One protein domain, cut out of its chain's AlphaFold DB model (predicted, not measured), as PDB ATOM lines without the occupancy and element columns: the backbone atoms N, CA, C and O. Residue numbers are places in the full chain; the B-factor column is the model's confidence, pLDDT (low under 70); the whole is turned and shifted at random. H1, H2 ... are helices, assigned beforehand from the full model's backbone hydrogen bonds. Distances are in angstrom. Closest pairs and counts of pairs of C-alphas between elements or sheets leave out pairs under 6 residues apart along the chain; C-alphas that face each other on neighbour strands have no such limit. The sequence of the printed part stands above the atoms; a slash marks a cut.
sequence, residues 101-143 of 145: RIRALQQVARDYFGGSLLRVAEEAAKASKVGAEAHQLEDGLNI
ATOM      1  N   ARG A 101      10.866  48.389  54.918       78.44
ATOM      2  CA  ARG A 101      10.071  47.252  54.426       78.44
ATOM      3  C   ARG A 101       8.609  47.646  54.223       78.44
ATOM      4  O   ARG A 101       8.058  47.417  53.151       78.44
ATOM      5  N   ILE A 102       8.010  48.318  55.208       83.25
ATOM      6  CA  ILE A 102       6.617  48.781  55.125       83.25
ATOM      7  C   ILE A 102       6.441  49.779  53.976       83.25
ATOM      8  O   ILE A 102       5.522  49.632  53.173       83.25
ATOM      9  N   ARG A 103       7.323  50.779  53.855       81.25
ATOM     10  CA  ARG A 103       7.232  51.783  52.781       81.25
ATOM     11  C   ARG A 103       7.411  51.173  51.395       81.25
ATOM     12  O   ARG A 103       6.721  51.595  50.473       81.25
ATOM     13  N   ALA A 104       8.306  50.198  51.253       83.44
ATOM     14  CA  ALA A 104       8.513  49.478  50.002       83.44
ATOM     15  C   ALA A 104       7.248  48.709  49.596       83.44
ATOM     16  O   ALA A 104       6.765  48.886  48.481       83.44
ATOM     17  N   LEU A 105       6.646  47.951  50.518       90.88
ATOM     18  CA  LEU A 105       5.384  47.245  50.263       90.88
ATOM     19  C   LEU A 105       4.241  48.208  49.929       90.88
ATOM     20  O   LEU A 105       3.469  47.958  49.010       90.88
ATOM     21  N   GLN A 106       4.155  49.341  50.626       90.81
ATOM     22  CA  GLN A 106       3.173  50.383  50.317       90.81
ATOM     23  C   GLN A 106       3.386  51.000  48.932       90.81
ATOM     24  O   GLN A 106       2.410  51.359  48.277       90.81
ATOM     25  N   GLN A 107       4.637  51.152  48.490       89.19
ATOM     26  CA  GLN A 107       4.941  51.650  47.152       89.19
ATOM     27  C   GLN A 107       4.490  50.647  46.088       89.19
ATOM     28  O   GLN A 107       3.730  51.021  45.205       89.19
ATOM     29  N   VAL A 108       4.839  49.366  46.246       94.19
ATOM     30  CA  VAL A 108       4.360  48.286  45.366       94.19
ATOM     31  C   VAL A 108       2.830  48.254  45.321       94.19
ATOM     32  O   VAL A 108       2.244  48.180  44.243       94.19
ATOM     33  N   ALA A 109       2.173  48.372  46.479       96.50
ATOM     34  CA  ALA A 109       0.720  48.408  46.556       96.50
ATOM     35  C   ALA A 109       0.133  49.563  45.738       96.50
ATOM     36  O   ALA A 109      -0.821  49.354  44.993       96.50
ATOM     37  N   ARG A 110       0.692  50.774  45.858       95.12
ATOM     38  CA  ARG A 110       0.238  51.947  45.094       95.12
ATOM     39  C   ARG A 110       0.441  51.774  43.595       95.12
ATOM     40  O   ARG A 110      -0.496  52.033  42.849       95.12
ATOM     41  N   ASP A 111       1.622  51.325  43.190       96.31
ATOM     42  CA  ASP A 111       2.013  51.292  41.782       96.31
ATOM     43  C   ASP A 111       1.267  50.207  40.996       96.31
ATOM     44  O   ASP A 111       0.913  50.424  39.841       96.31
ATOM     45  N   TYR A 112       0.982  49.060  41.628       95.88
ATOM     46  CA  TYR A 112       0.473  47.877  40.920       95.88
ATOM     47  C   TYR A 112      -0.874  47.354  41.428       95.88
ATOM     48  O   TYR A 112      -1.562  46.633  40.713       95.88
ATOM     49  N   PHE A 113      -1.286  47.710  42.648       95.81
ATOM     50  CA  PHE A 113      -2.448  47.102  43.315       95.81
ATOM     51  C   PHE A 113      -3.488  48.123  43.789       95.81
ATOM     52  O   PHE A 113      -4.296  47.827  44.676       95.81
ATOM     53  N   GLY A 114      -3.472  49.337  43.229       93.31
ATOM     54  CA  GLY A 114      -4.410  50.407  43.586       93.31
ATOM     55  C   GLY A 114      -4.329  50.823  45.060       93.31
ATOM     56  O   GLY A 114      -5.325  51.229  45.648       93.31
ATOM     57  N   GLY A 115      -3.163  50.656  45.687       92.81
ATOM     58  CA  GLY A 115      -2.916  50.943  47.101       92.81
ATOM     59  C   GLY A 115      -3.266  49.812  48.076       92.81
ATOM     60  O   GLY A 115      -3.038  49.975  49.275       92.81
ATOM     61  N   SER A 116      -3.778  48.665  47.616       94.94
ATOM     62  CA  SER A 116      -4.196  47.573  48.506       94.94
ATOM     63  C   SER A 116      -3.036  46.666  48.920       94.94
ATOM     64  O   SER A 116      -2.559  45.845  48.139       94.94
ATOM     65  N   LEU A 117      -2.621  46.757  50.190       93.56
ATOM     66  CA  LEU A 117      -1.633  45.840  50.779       93.56
ATOM     67  C   LEU A 117      -2.139  44.392  50.866       93.56
ATOM     68  O   LEU A 117      -1.335  43.469  50.790       93.56
ATOM     69  N   LEU A 118      -3.454  44.185  50.994       95.12
ATOM     70  CA  LEU A 118      -4.042  42.844  51.012       95.12
ATOM     71  C   LEU A 118      -3.797  42.123  49.681       95.12
ATOM     72  O   LEU A 118      -3.328  40.990  49.678       95.12
ATOM     73  N   ARG A 119      -4.014  42.811  48.554       93.94
ATOM     74  CA  ARG A 119      -3.770  42.248  47.215       93.94
ATOM     75  C   ARG A 119      -2.297  41.924  46.978       93.94
ATOM     76  O   ARG A 119      -1.986  40.904  46.377       93.94
ATOM     77  N   VAL A 120      -1.390  42.757  47.500       95.31
ATOM     78  CA  VAL A 120       0.051  42.456  47.488       95.31
ATOM     79  C   VAL A 120       0.334  41.150  48.231       95.31
ATOM     80  O   VAL A 120       1.075  40.313  47.727       95.31
ATOM     81  N   ALA A 121      -0.251  40.961  49.418       93.69
ATOM     82  CA  ALA A 121      -0.047  39.754  50.213       93.69
ATOM     83  C   ALA A 121      -0.617  38.498  49.532       93.69
ATOM     84  O   ALA A 121       0.035  37.457  49.538       93.69
ATOM     85  N   GLU A 122      -1.797  38.596  48.916       95.25
ATOM     86  CA  GLU A 122      -2.412  37.502  48.156       95.25
ATOM     87  C   GLU A 122      -1.538  37.065  46.975       95.25
ATOM     88  O   GLU A 122      -1.268  35.874  46.822       95.25
ATOM     89  N   GLU A 123      -1.047  38.010  46.167       94.94
ATOM     90  CA  GLU A 123      -0.156  37.688  45.047       94.94
ATOM     91  C   GLU A 123       1.206  37.175  45.512       94.94
ATOM     92  O   GLU A 123       1.722  36.210  44.951       94.94
ATOM     93  N   ALA A 124       1.772  37.736  46.584       91.06
ATOM     94  CA  ALA A 124       3.004  37.218  47.173       91.06
ATOM     95  C   ALA A 124       2.835  35.770  47.667       91.06
ATOM     96  O   ALA A 124       3.709  34.932  47.446       91.06
ATOM     97  N   ALA A 125       1.693  35.445  48.285       91.38
ATOM     98  CA  ALA A 125       1.383  34.089  48.723       91.38
ATOM     99  C   ALA A 125       1.231  33.124  47.534       91.38
ATOM    100  O   ALA A 125       1.748  32.008  47.588       91.38
ATOM    101  N   LYS A 126       0.590  33.544  46.436       90.44
ATOM    102  CA  LYS A 126       0.520  32.748  45.197       90.44
ATOM    103  C   LYS A 126       1.912  32.516  44.604       90.44
ATOM    104  O   LYS A 126       2.272  31.373  44.344       90.44
ATOM    105  N   ALA A 127       2.717  33.570  44.478       86.88
ATOM    106  CA  ALA A 127       4.081  33.487  43.962       86.88
ATOM    107  C   ALA A 127       4.975  32.564  44.812       86.88
ATOM    108  O   ALA A 127       5.764  31.797  44.265       86.88
ATOM    109  N   SER A 128       4.815  32.570  46.142       84.50
ATOM    110  CA  SER A 128       5.578  31.671  47.022       84.50
ATOM    111  C   SER A 128       5.250  30.187  46.827       84.50
ATOM    112  O   SER A 128       6.133  29.351  46.997       84.50
ATOM    113  N   LYS A 129       4.017  29.847  46.424       75.69
ATOM    114  CA  LYS A 129       3.632  28.459  46.117       75.69
ATOM    115  C   LYS A 129       4.283  27.975  44.824       75.69
ATOM    116  O   LYS A 129       4.808  26.872  44.793       75.69
ATOM    117  N   VAL A 130       4.348  28.843  43.817       63.78
ATOM    118  CA  VAL A 130       5.050  28.566  42.552       63.78
ATOM    119  C   VAL A 130       6.553  28.364  42.785       63.78
ATOM    120  O   VAL A 130       7.157  27.472  42.200       63.78
ATOM    121  N   GLY A 131       7.161  29.144  43.687       59.25
ATOM    122  CA  GLY A 131       8.563  28.956  44.076       59.25
ATOM    123  C   GLY A 131       8.826  27.651  44.840       59.25
ATOM    124  O   GLY A 131       9.862  27.026  44.635       59.25
ATOM    125  N   ALA A 132       7.887  27.215  45.687       58.66
ATOM    126  CA  ALA A 132       7.989  25.943  46.405       58.66
ATOM    127  C   ALA A 132       7.878  24.729  45.464       58.66
ATOM    128  O   ALA A 132       8.593  23.747  45.647       58.66
ATOM    129  N   GLU A 133       7.032  24.815  44.435       56.28
ATOM    130  CA  GLU A 133       6.909  23.785  43.396       56.28
ATOM    131  C   GLU A 133       8.140  23.755  42.472       56.28
ATOM    132  O   GLU A 133       8.619  22.680  42.123       56.28
ATOM    133  N   ALA A 134       8.719  24.914  42.136       57.56
ATOM    134  CA  ALA A 134       9.943  24.989  41.335       57.56
ATOM    135  C   ALA A 134      11.170  24.398  42.059       57.56
ATOM    136  O   ALA A 134      11.962  23.692  41.439       57.56
ATOM    137  N   HIS A 135      11.305  24.620  43.371       54.84
ATOM    138  CA  HIS A 135      12.425  24.075  44.149       54.84
ATOM    139  C   HIS A 135      12.361  22.541  44.281       54.84
ATOM    140  O   HIS A 135      13.388  21.872  44.237       54.84
ATOM    141  N   GLN A 136      11.154  21.962  44.339       55.53
ATOM    142  CA  GLN A 136      10.961  20.504  44.358       55.53
ATOM    143  C   GLN A 136      11.304  19.830  43.018       55.53
ATOM    144  O   GLN A 136      11.695  18.662  43.002       55.53
ATOM    145  N   LEU A 137      11.175  20.546  41.897       55.59
ATOM    146  CA  LEU A 137      11.536  20.031  40.574       55.59
ATOM    147  C   LEU A 137      13.054  20.050  40.338       55.59
ATOM    148  O   LEU A 137      13.574  19.126  39.715       55.59
ATOM    149  N   GLU A 138      13.776  21.042  40.866       57.69
ATOM    150  CA  GLU A 138      15.245  21.094  40.763       57.69
ATOM    151  C   GLU A 138      15.933  20.032  41.638       57.69
ATOM    152  O   GLU A 138      16.868  19.373  41.176       57.69
ATOM    153  N   ASP A 139      15.420  19.768  42.845       54.81
ATOM    154  CA  ASP A 139      15.935  18.696  43.710       54.81
ATOM    155  C   ASP A 139      15.669  17.294  43.128       54.81
ATOM    156  O   ASP A 139      16.496  16.390  43.261       54.81
ATOM    157  N   GLY A 140      14.549  17.107  42.419       53.88
ATOM    158  CA  GLY A 140      14.226  15.849  41.739       53.88
ATOM    159  C   GLY A 140      15.116  15.542  40.527       53.88
ATOM    160  O   GLY A 140      15.344  14.372  40.218       53.88
ATOM    161  N   LEU A 141      15.655  16.567  39.860       55.19
ATOM    162  CA  LEU A 141      16.582  16.406  38.732       55.19
ATOM    163  C   LEU A 141      18.029  16.138  39.175       55.19
ATOM    164  O   LEU A 141      18.763  15.478  38.446       55.19
ATOM    165  N   ASN A 142      18.432  16.589  40.367       52.75
ATOM    166  CA  ASN A 142      19.803  16.425  40.869       52.75
ATOM    167  C   ASN A 142      20.051  15.090  41.610       52.75
ATOM    168  O   ASN A 142      21.171  14.811  42.024       52.75
ATOM    169  N   ILE A 143      19.014  14.262  41.791       51.69
ATOM    170  CA  ILE A 143      19.120  12.905  42.371       51.69
ATOM    171  C   ILE A 143      19.155  11.822  41.271       51.69
ATOM    172  O   ILE A 143      19.488  10.669  41.539       51.69
TER     173      ILE A 143
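This is residues 101 to 143 of the 145 residues of the protein "BlaI/MecI/CopY family transcriptional regulator" of Sphingomonas daechungensis (UniProt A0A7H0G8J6). Two helices make an L: the short H1 crosses one end of the long H2 as a foot, and most of H2 sticks out beyond it as a bare arm, residues 124 to 141, with residues 142 and 143 at its tip. The printed part has 43 residues, with H1 then H2 along it and no named strand, and is all helix. It is an extended rod, with a radius of gyration of the C-alphas of 14.5 A and spans of 44 by 16 by 12 A.

H1, residues 101 to 112, and H2, residues 117 to 141, stand about perpendicular, at 82 degrees. They touch through residues 105 to 109 of H1 and 117 to 120 of H2 alone; the closest C-alphas, of Ala 109 and Leu 117, are 5.5 A apart. A tight link of 4 residues joins them. In both helices every O i to N i+4 pair is within hydrogen-bond range.

H1 begins at C-alpha 101, (10.071, 47.252, 54.426), and measures 16.6 A from first to last C-alpha. H2 measures 36.7 A and ends at C-alpha 141, (16.582, 16.406, 38.732).

The two C-alphas farthest apart, of Gly 114 and Ile 143, are 44.3 A apart. The printed part has no cut. The model's pLDDT is under 70 at residues 130 to 143.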